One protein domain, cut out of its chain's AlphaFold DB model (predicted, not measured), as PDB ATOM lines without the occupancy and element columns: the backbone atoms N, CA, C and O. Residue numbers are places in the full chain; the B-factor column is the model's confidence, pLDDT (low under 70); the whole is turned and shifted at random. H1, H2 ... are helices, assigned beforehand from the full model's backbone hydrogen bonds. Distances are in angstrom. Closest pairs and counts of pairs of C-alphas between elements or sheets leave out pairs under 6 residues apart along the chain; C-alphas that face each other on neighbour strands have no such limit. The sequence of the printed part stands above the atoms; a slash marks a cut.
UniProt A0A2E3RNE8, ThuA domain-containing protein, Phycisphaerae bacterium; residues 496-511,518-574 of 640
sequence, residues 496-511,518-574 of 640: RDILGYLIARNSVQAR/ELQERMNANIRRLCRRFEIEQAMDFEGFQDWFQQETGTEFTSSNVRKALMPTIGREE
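This is residues 496 to 511 and 518 to 574 of the 640 residues of the protein "ThuA domain-containing protein" of Phycisphaerae bacterium (UniProt A0A2E3RNE8). Picture a small cluster of four crossed helices, with the longest helix, H2, at one end, H4 toward the other, and H3 running from H2 toward H4. H1 is the hub, with H2, H3 and H4 each packed on it, and residues 567 to 573 stick out as a loose tail beyond H4. You will find 73 residues printed, with four named helices in the order H1, H2, H3, H4 and no named strand, and the class is all helix. The whole is compact, with a radius of gyration of the C-alphas of 12.0 A, and spans 35 by 26 by 20 A.

Find C-alpha 518 at (196.039, 210.853, 301.859); from there H2, residues 518 to 534, runs 24.4 A to C-alpha 534 at (218.771, 214.769, 309.753). Go back to C-alpha 496 at (211.606, 223.774, 314.396), where H1, residues 496 to 507, begins; it is 16.5 A long. H3, residues 542 to 553, is 16.0 A long. H4, residues 559 to 565, is 10.1 A long and ends with C-alpha 565 at (209.471, 230.910, 299.271).

Start at H2, which touches H1 with residues 526 to 531 alone. Look at Ile 503 and Ile 527, whose C-alphas are the closest of the two helices at 6.7 A; H1 and H2 run opposite ways at a steep tilt of 59 degrees. H2 also touches H3, about perpendicular at 76 degrees, and there the closest C-alphas are those of Asn 524 and Phe 542, 5.6 A apart. Turn to the hub, H1, which touches H3 with residues 500 to 503 alone. Their closest C-alphas, of Gly 500 and Phe 545, are 6.1 A apart, and their lines are about perpendicular at 80 degrees. H1 touches H4 with residues 504 to 507 alone, opposite ways at a steep tilt of 47 degrees; the closest C-alphas, of Ala 504 and Val 562, are 6.2 A apart. H3 and H4 are close but not clearly touching, with the C-alphas of Thr 553 and Ala 565 closest at 6.7 A. H2 and H4 are apart. In H1, H2 and H3 each O i to N i+4 pair is within hydrogen-bond range; in H4 it is 2 of 3.

The two C-alphas farthest apart, those of Glu 518 and Gly 571, are 37.4 A apart. Look for the cut after residue 511: residues 512 to 517 are not printed, and C-alphas 511 and 518 are 11.3 A apart across it. Of the links that are printed whole, H3 to H4 is tight and H2 to H3 is short. Residues 567 to 573 stand free. The mean pLDDT of the printed part is 84.7, and it is under 70 at residues 508 to 511 and 571 to 573.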
ATOM      1  N   ARG A 496     212.949 223.515 314.937       94.00
ATOM      2  CA  ARG A 496     211.606 223.774 314.396       94.00
ATOM      3  C   ARG A 496     211.709 224.434 313.020       94.00
ATOM      4  O   ARG A 496     211.059 223.969 312.080       94.00
ATOM      5  N   ASP A 497     212.548 225.453 312.881       93.88
ATOM      6  CA  ASP A 497     212.759 226.165 311.618       93.88
ATOM      7  C   ASP A 497     213.471 225.296 310.577       93.88
ATOM      8  O   ASP A 497     213.064 225.253 309.409       93.88
ATOM      9  N   ILE A 498     214.485 224.533 310.998       94.31
ATOM     10  CA  ILE A 498     215.201 223.598 310.121       94.31
ATOM     11  C   ILE A 498     214.246 222.512 309.619       94.31
ATOM     12  O   ILE A 498     214.237 222.201 308.422       94.31
ATOM     13  N   LEU A 499     213.402 221.954 310.494       94.19
ATOM     14  CA  LEU A 499     212.391 220.982 310.088       94.19
ATOM     15  C   LEU A 499     211.413 221.594 309.077       94.19
ATOM     16  O   LEU A 499     211.166 220.989 308.031       94.19
ATOM     17  N   GLY A 500     210.917 222.806 309.335       94.19
ATOM     18  CA  GLY A 500     210.053 223.542 308.410       94.19
ATOM     19  C   GLY A 500     210.695 223.746 307.032       94.19
ATOM     20  O   GLY A 500     210.085 223.451 305.997       94.19
ATOM     21  N   TYR A 501     211.965 224.156 306.995       93.81
ATOM     22  CA  TYR A 501     212.744 224.287 305.762       93.81
ATOM     23  C   TYR A 501     212.883 222.956 305.005       93.81
ATOM     24  O   TYR A 501     212.622 222.890 303.797       93.81
ATOM     25  N   LEU A 502     213.249 221.872 305.696       91.44
ATOM     26  CA  LEU A 502     213.418 220.554 305.080       91.44
ATOM     27  C   LEU A 502     212.105 220.021 304.505       91.44
ATOM     28  O   LEU A 502     212.105 219.455 303.404       91.44
ATOM     29  N   ILE A 503     210.986 220.228 305.206       91.50
ATOM     30  CA  ILE A 503     209.654 219.881 304.701       91.50
ATOM     31  C   ILE A 503     209.378 220.672 303.427       91.50
ATOM     32  O   ILE A 503     209.061 220.067 302.400       91.50
ATOM     33  N   ALA A 504     209.556 221.996 303.447       90.19
ATOM     34  CA  ALA A 504     209.334 222.847 302.283       90.19
ATOM     35  C   ALA A 504     210.157 222.383 301.068       90.19
ATOM     36  O   ALA A 504     209.592 222.170 299.989       90.19
ATOM     37  N   ARG A 505     211.466 222.142 301.245       86.19
ATOM     38  CA  ARG A 505     212.386 221.700 300.178       86.19
ATOM     39  C   ARG A 505     211.971 220.357 299.574       86.19
ATOM     40  O   ARG A 505     211.944 220.215 298.353       86.19
ATOM     41  N   ASN A 506     211.578 219.393 300.406       82.56
ATOM     42  CA  ASN A 506     211.162 218.061 299.953       82.56
ATOM     43  C   ASN A 506     209.724 218.024 299.393       82.56
ATOM     44  O   ASN A 506     209.332 217.048 298.755       82.56
ATOM     45  N   SER A 507     208.938 219.089 299.575       77.56
ATOM     46  CA  SER A 507     207.534 219.150 299.142       77.56
ATOM     47  C   SER A 507     207.322 219.698 297.729       77.56
ATOM     48  O   SER A 507     206.230 219.565 297.172       77.56
ATOM     49  N   VAL A 508     208.351 220.289 297.108       66.94
ATOM     50  CA  VAL A 508     208.264 220.955 295.789       66.94
ATOM     51  C   VAL A 508     207.775 220.015 294.667       66.94
ATOM     52  O   VAL A 508     207.203 220.473 293.666       66.94
ATOM     53  N   GLN A 509     207.960 218.701 294.848       54.88
ATOM     54  CA  GLN A 509     207.567 217.643 293.911       54.88
ATOM     55  C   GLN A 509     206.311 216.852 294.338       54.88
ATOM     56  O   GLN A 509     205.705 216.187 293.500       54.88
ATOM     57  N   ALA A 510     205.878 216.940 295.602       53.91
ATOM     58  CA  ALA A 510     204.927 215.998 296.208       53.91
ATOM     59  C   ALA A 510     203.465 216.137 295.725       53.91
ATOM     60  O   ALA A 510     202.678 215.204 295.855       53.91
ATOM     61  N   ARG A 511     203.082 217.275 295.130       53.50
ATOM     62  CA  ARG A 511     201.673 217.598 294.819       53.50
ATOM     63  C   ARG A 511     201.177 217.175 293.428       53.50
ATOM     64  O   ARG A 511     200.314 217.834 292.854       53.50
ATOM     65  N   GLU A 518     194.900 211.688 302.268       75.81
ATOM     66  CA  GLU A 518     196.039 210.853 301.859       75.81
ATOM     67  C   GLU A 518     197.343 211.671 301.806       75.81
ATOM     68  O   GLU A 518     198.433 211.169 302.098       75.81
ATOM     69  N   LEU A 519     197.242 212.962 301.468       76.62
ATOM     70  CA  LEU A 519     198.371 213.883 301.474       76.62
ATOM     71  C   LEU A 519     198.888 214.123 302.898       76.62
ATOM     72  O   LEU A 519     200.102 214.061 303.107       76.62
ATOM     73  N   GLN A 520     198.005 214.352 303.875       82.94
ATOM     74  CA  GLN A 520     198.402 214.618 305.261       82.94
ATOM     75  C   GLN A 520     199.155 213.435 305.885       82.94
ATOM     76  O   GLN A 520     200.221 213.622 306.479       82.94
ATOM     77  N   GLU A 521     198.668 212.204 305.706       84.56
ATOM     78  CA  GLU A 521     199.336 211.011 306.243       84.56
ATOM     79  C   GLU A 521     200.728 210.805 305.621       84.56
ATOM     80  O   GLU A 521     201.715 210.574 306.334       84.56
ATOM     81  N   ARG A 522     200.840 210.963 304.296       83.50
ATOM     82  CA  ARG A 522     202.115 210.850 303.569       83.50
ATOM     83  C   ARG A 522     203.111 211.929 303.975       83.50
ATOM     84  O   ARG A 522     204.292 211.627 304.156       83.50
ATOM     85  N   MET A 523     202.650 213.165 304.145       86.81
ATOM     86  CA  MET A 523     203.492 214.267 304.601       86.81
ATOM     87  C   MET A 523     203.999 214.021 306.020       86.81
ATOM     88  O   MET A 523     205.200 214.118 306.252       86.81
ATOM     89  N   ASN A 524     203.140 213.574 306.937       90.50
ATOM     90  CA  ASN A 524     203.549 213.202 308.292       90.50
ATOM     91  C   ASN A 524     204.542 212.030 308.322       90.50
ATOM     92  O   ASN A 524     205.488 212.023 309.114       90.50
ATOM     93  N   ALA A 525     204.378 211.042 307.441       88.31
ATOM     94  CA  ALA A 525     205.363 209.974 307.282       88.31
ATOM     95  C   ALA A 525     206.712 210.506 306.768       88.31
ATOM     96  O   ALA A 525     207.764 210.079 307.255       88.31
ATOM     97  N   ASN A 526     206.689 211.458 305.831       88.31
ATOM     98  CA  ASN A 526     207.892 212.115 305.333       88.31
ATOM     99  C   ASN A 526     208.570 212.970 306.414       88.31
ATOM    100  O   ASN A 526     209.783 212.882 306.555       88.31
ATOM    101  N   ILE A 527     207.814 213.706 307.234       92.56
ATOM    102  CA  ILE A 527     208.334 214.472 308.381       92.56
ATOM    103  C   ILE A 527     209.112 213.555 309.323       92.56
ATOM    104  O   ILE A 527     210.288 213.791 309.581       92.56
ATOM    105  N   ARG A 528     208.517 212.428 309.739       91.94
ATOM    106  CA  ARG A 528     209.211 211.441 310.586       91.94
ATOM    107  C   ARG A 528     210.484 210.896 309.936       91.94
ATOM    108  O   ARG A 528     211.447 210.580 310.631       91.94
ATOM    109  N   ARG A 529     210.489 210.740 308.609       89.44
ATOM    110  CA  ARG A 529     211.681 210.324 307.859       89.44
ATOM    111  C   ARG A 529     212.750 211.417 307.855       89.44
ATOM    112  O   ARG A 529     213.914 211.071 308.004       89.44
ATOM    113  N   LEU A 530     212.372 212.683 307.691       89.44
ATOM    114  CA  LEU A 530     213.291 213.821 307.732       89.44
ATOM    115  C   LEU A 530     213.910 213.967 309.126       89.44
ATOM    116  O   LEU A 530     215.130 213.979 309.218       89.44
ATOM    117  N   CYS A 531     213.110 213.940 310.195       89.00
ATOM    118  CA  CYS A 531     213.609 213.990 311.575       89.00
ATOM    119  C   CYS A 531     214.645 212.896 311.861       89.00
ATOM    120  O   CYS A 531     215.712 213.183 312.387       89.00
ATOM    121  N   ARG A 532     214.374 211.647 311.448       85.75
ATOM    122  CA  ARG A 532     215.347 210.550 311.590       85.75
ATOM    123  C   ARG A 532     216.586 210.717 310.719       85.75
ATOM    124  O   ARG A 532     217.656 210.309 311.130       85.75
ATOM    125  N   ARG A 533     216.431 211.225 309.493       81.81
ATOM    126  CA  ARG A 533     217.536 211.349 308.532       81.81
ATOM    127  C   ARG A 533     218.507 212.471 308.897       81.81
ATOM    128  O   ARG A 533     219.678 212.351 308.580       81.81
ATOM    129  N   PHE A 534     218.002 213.556 309.471       81.38
ATOM    130  CA  PHE A 534     218.771 214.769 309.753       81.38
ATOM    131  C   PHE A 534     219.003 215.000 311.255       81.38
ATOM    132  O   PHE A 534     219.479 216.069 311.625       81.38
ATOM    133  N   GLU A 535     218.627 214.027 312.093       83.19
ATOM    134  CA  GLU A 535     218.749 214.079 313.556       83.19
ATOM    135  C   GLU A 535     218.158 215.366 314.148       83.19
ATOM    136  O   GLU A 535     218.834 216.185 314.767       83.19
ATOM    137  N   ILE A 536     216.868 215.569 313.882       85.81
ATOM    138  CA  ILE A 536     216.114 216.749 314.322       85.81
ATOM    139  C   ILE A 536     215.002 216.289 315.253       85.81
ATOM    140  O   ILE A 536     214.284 215.329 314.938       85.81
ATOM    141  N   GLU A 537     214.818 216.994 316.367       85.69
ATOM    142  CA  GLU A 537     213.667 216.775 317.236       85.69
ATOM    143  C   GLU A 537     212.363 217.051 316.466       85.69
ATOM    144  O   GLU A 537     212.216 218.054 315.765       85.69
ATOM    145  N   GLN A 538     211.384 216.144 316.555       83.75
ATOM    146  CA  GLN A 538     210.116 216.336 315.855       83.75
ATOM    147  C   GLN A 538     209.287 217.440 316.533       83.75
ATOM    148  O   GLN A 538     208.449 217.165 317.387       83.75
ATOM    149  N   ALA A 539     209.494 218.685 316.106       84.81
ATOM    150  CA  ALA A 539     208.841 219.864 316.672       84.81
ATOM    151  C   ALA A 539     207.459 220.184 316.065       84.81
ATOM    152  O   ALA A 539     206.722 221.001 316.617       84.81
ATOM    153  N   MET A 540     207.097 219.583 314.922       93.06
ATOM    154  CA  MET A 540     205.808 219.814 314.250       93.06
ATOM    155  C   MET A 540     205.341 218.616 313.407       93.06
ATOM    156  O   MET A 540     206.135 217.758 313.005       93.06
ATOM    157  N   ASP A 541     204.039 218.573 313.128       93.19
ATOM    158  CA  ASP A 541     203.405 217.708 312.132       93.19
ATOM    159  C   ASP A 541     203.035 218.514 310.868       93.19
ATOM    160  O   ASP A 541     203.470 219.653 310.702       93.19
ATOM    161  N   PHE A 542     202.301 217.923 309.921       91.75
ATOM    162  CA  PHE A 542     201.987 218.593 308.658       91.75
ATOM    163  C   PHE A 542     201.071 219.811 308.834       91.75
ATOM    164  O   PHE A 542     201.278 220.807 308.147       91.75
ATOM    165  N   GLU A 543     200.115 219.763 309.763       92.06
ATOM    166  CA  GLU A 543     199.245 220.905 310.064       92.06
ATOM    167  C   GLU A 543     200.063 222.027 310.717       92.06
ATOM    168  O   GLU A 543     200.071 223.156 310.224       92.06
ATOM    169  N   GLY A 544     200.889 221.688 311.713       94.38
ATOM    170  CA  GLY A 544     201.822 222.632 312.330       94.38
ATOM    171  C   GLY A 544     202.839 223.220 311.343       94.38
ATOM    172  O   GLY A 544     203.218 224.384 311.469       94.38
ATOM    173  N   PHE A 545     203.247 222.459 310.324       94.25
ATOM    174  CA  PHE A 545     204.056 222.972 309.219       94.25
ATOM    175  C   PHE A 545     203.287 223.967 308.343       94.25
ATOM    176  O   PHE A 545     203.876 224.956 307.911       94.25
ATOM    177  N   GLN A 546     202.004 223.734 308.052       92.50
ATOM    178  CA  GLN A 546     201.197 224.677 307.269       92.50
ATOM    179  C   GLN A 546     201.045 226.013 308.005       92.50
ATOM    180  O   GLN A 546     201.224 227.061 307.379       92.50
ATOM    181  N   ASP A 547     200.809 225.966 309.318       94.56
ATOM    182  CA  ASP A 547     200.746 227.148 310.183       94.56
ATOM    183  C   ASP A 547     202.089 227.884 310.229       94.56
ATOM    184  O   ASP A 547     202.147 229.092 309.993       94.56
ATOM    185  N   TRP A 548     203.185 227.152 310.461       94.75
ATOM    186  CA  TRP A 548     204.539 227.710 310.443       94.75
ATOM    187  C   TRP A 548     204.865 228.338 309.081       94.75
ATOM    188  O   TRP A 548     205.309 229.477 309.011       94.75
ATOM    189  N   PHE A 549     204.564 227.658 307.972       93.31
ATOM    190  CA  PHE A 549     204.808 228.182 306.627       93.31
ATOM    191  C   PHE A 549     204.028 229.480 306.378       93.31
ATOM    192  O   PHE A 549     204.563 230.419 305.783       93.31
ATOM    193  N   GLN A 550     202.773 229.553 306.828       93.69
ATOM    194  CA  GLN A 550     201.967 230.765 306.717       93.69
ATOM    195  C   GLN A 550     202.505 231.896 307.597       93.69
ATOM    196  O   GLN A 550     202.533 233.040 307.138       93.69
ATOM    197  N   GLN A 551     202.966 231.586 308.808       93.75
ATOM    198  CA  GLN A 551     203.597 232.537 309.721       93.75
ATOM    199  C   GLN A 551     204.883 233.125 309.124       93.75
ATOM    200  O   GLN A 551     205.018 234.345 309.061       93.75
ATOM    201  N   GLU A 552     205.786 232.276 308.628       91.69
ATOM    202  CA  GLU A 552     207.109 232.703 308.155       91.69
ATOM    203  C   GLU A 552     207.079 233.343 306.761       91.69
ATOM    204  O   GLU A 552     207.893 234.209 306.444       91.69
ATOM    205  N   THR A 553     206.148 232.936 305.889       89.62
ATOM    206  CA  THR A 553     206.091 233.438 304.501       89.62
ATOM    207  C   THR A 553     204.967 234.440 304.242       89.62
ATOM    208  O   THR A 553     204.942 235.067 303.181       89.62
ATOM    209  N   GLY A 554     204.002 234.560 305.158       90.25
ATOM    210  CA  GLY A 554     202.777 235.341 304.968       90.25
ATOM    211  C   GLY A 554     201.808 234.755 303.932       90.25
ATOM    212  O   GLY A 554     200.870 235.439 303.517       90.25
ATOM    213  N   THR A 555     202.025 233.518 303.466       90.38
ATOM    214  CA  THR A 555     201.201 232.872 302.431       90.38
ATOM    215  C   THR A 555     200.859 231.433 302.781       90.38
ATOM    216  O   THR A 555     201.656 230.729 303.384       90.38
ATOM    217  N   GLU A 556     199.695 230.956 302.343       90.69
ATOM    218  CA  GLU A 556     199.322 229.553 302.525       90.69
ATOM    219  C   GLU A 556     200.255 228.606 301.762       90.69
ATOM    220  O   GLU A 556     200.712 228.894 300.642       90.69
ATOM    221  N   PHE A 557     200.478 227.428 302.339       87.69
ATOM    222  CA  PHE A 557     201.279 226.381 301.725       87.69
ATOM    223  C   PHE A 557     200.623 225.840 300.441       87.69
ATOM    224  O   PHE A 557     199.617 225.130 300.447       87.69
ATOM    225  N   THR A 558     201.239 226.151 299.299       84.44
ATOM    226  CA  THR A 558     200.870 225.621 297.979       84.44
ATOM    227  C   THR A 558     202.124 225.326 297.161       84.44
ATOM    228  O   THR A 558     203.169 225.931 297.391       84.44
ATOM    229  N   SER A 559     202.035 224.476 296.130       77.19
ATOM    230  CA  SER A 559     203.177 224.169 295.246       77.19
ATOM    231  C   SER A 559     203.785 225.409 294.578       77.19
ATOM    232  O   SER A 559     204.976 225.440 294.280       77.19
ATOM    233  N   SER A 560     202.966 226.432 294.311       81.31
ATOM    234  CA  SER A 560     203.431 227.716 293.780       81.31
ATOM    235  C   SER A 560     204.131 228.534 294.864       81.31
ATOM    236  O   SER A 560     205.215 229.065 294.625       81.31
ATOM    237  N   ASN A 561     203.527 228.641 296.049       86.19
ATOM    238  CA  ASN A 561     204.045 229.490 297.118       86.19
ATOM    239  C   ASN A 561     205.324 228.917 297.727       86.19
ATOM    240  O   ASN A 561     206.276 229.666 297.889       86.19
ATOM    241  N   VAL A 562     205.413 227.600 297.936       86.12
ATOM    242  CA  VAL A 562     206.644 226.959 298.429       86.12
ATOM    243  C   VAL A 562     207.818 227.154 297.464       86.12
ATOM    244  O   VAL A 562     208.919 227.476 297.893       86.12
ATOM    245  N   ARG A 563     207.590 227.074 296.141       83.25
ATOM    246  CA  ARG A 563     208.634 227.371 295.140       83.25
ATOM    247  C   ARG A 563     209.092 228.823 295.189       83.25
ATOM    248  O   ARG A 563     210.276 229.084 295.017       83.25
ATOM    249  N   LYS A 564     208.166 229.763 295.399       83.62
ATOM    250  CA  LYS A 564     208.502 231.184 295.558       83.62
ATOM    251  C   LYS A 564     209.269 231.429 296.859       83.62
ATOM    252  O   LYS A 564     210.248 232.163 296.832       83.62
ATOM    253  N   ALA A 565     208.852 230.792 297.953       86.81
ATOM    254  CA  ALA A 565     209.471 230.910 299.271       86.81
ATOM    255  C   ALA A 565     210.858 230.258 299.352       86.81
ATOM    256  O   ALA A 565     211.661 230.651 300.179       86.81
ATOM    257  N   LEU A 566     211.172 229.309 298.469       86.19
ATOM    258  CA  LEU A 566     212.509 228.721 298.353       86.19
ATOM    259  C   LEU A 566     213.354 229.359 297.246       86.19
ATOM    260  O   LEU A 566     214.455 228.893 296.979       86.19
ATOM    261  N   MET A 567     212.871 230.389 296.550       81.62
ATOM    262  CA  MET A 567     213.636 230.970 295.450       81.62
ATOM    263  C   MET A 567     214.903 231.651 296.001       81.62
ATOM    264  O   MET A 567     214.763 232.602 296.777       81.62
ATOM    265  N   PRO A 568     216.116 231.198 295.619       74.00
ATOM    266  CA  PRO A 568     217.365 231.622 296.249       74.00
ATOM    267  C   PRO A 568     217.869 232.924 295.633       74.00
ATOM    268  O   PRO A 568     218.858 232.945 294.903       74.00
ATOM    269  N   THR A 569     217.122 234.007 295.848       74.38
ATOM    270  CA  THR A 569     217.457 235.307 295.270       74.38
ATOM    271  C   THR A 569     217.357 236.449 296.268       74.38
ATOM    272  O   THR A 569     216.315 236.575 296.913       74.38
ATOM    273  N   ILE A 570     218.362 237.328 296.285       72.38
ATOM    274  CA  ILE A 570     218.359 238.592 297.039       72.38
ATOM    275  C   ILE A 570     217.544 239.651 296.266       72.38
ATOM    276  O   ILE A 570     217.518 239.636 295.031       72.38
ATOM    277  N   GLY A 571     216.861 240.570 296.969       64.38
ATOM    278  CA  GLY A 571     216.285 241.790 296.362       64.38
ATOM    279  C   GLY A 571     214.830 242.140 296.716       64.38
ATOM    280  O   GLY A 571     214.278 243.092 296.162       64.38
ATOM    281  N   ARG A 572     214.185 241.392 297.618       61.62
ATOM    282  CA  ARG A 572     212.979 241.802 298.374       61.62
ATOM    283  C   ARG A 572     213.269 241.613 299.866       61.62
ATOM    284  O   ARG A 572     214.307 241.046 300.177       61.62
ATOM    285  N   GLU A 573     212.381 242.050 300.763       68.25
ATOM    286  CA  GLU A 573     212.386 241.523 302.138       68.25
ATOM    287  C   GLU A 573     212.342 239.991 302.047       68.25
ATOM    288  O   GLU A 573     211.374 239.413 301.541       68.25
ATOM    289  N   GLU A 574     213.461 239.359 302.394       75.62
ATOM    290  CA  GLU A 574     213.651 237.916 302.306       75.62
ATOM    291  C   GLU A 574     212.855 237.266 303.429       75.62
ATOM    292  O   GLU A 574     212.976 237.667 304.585       75.62
TER     293      GLU A 574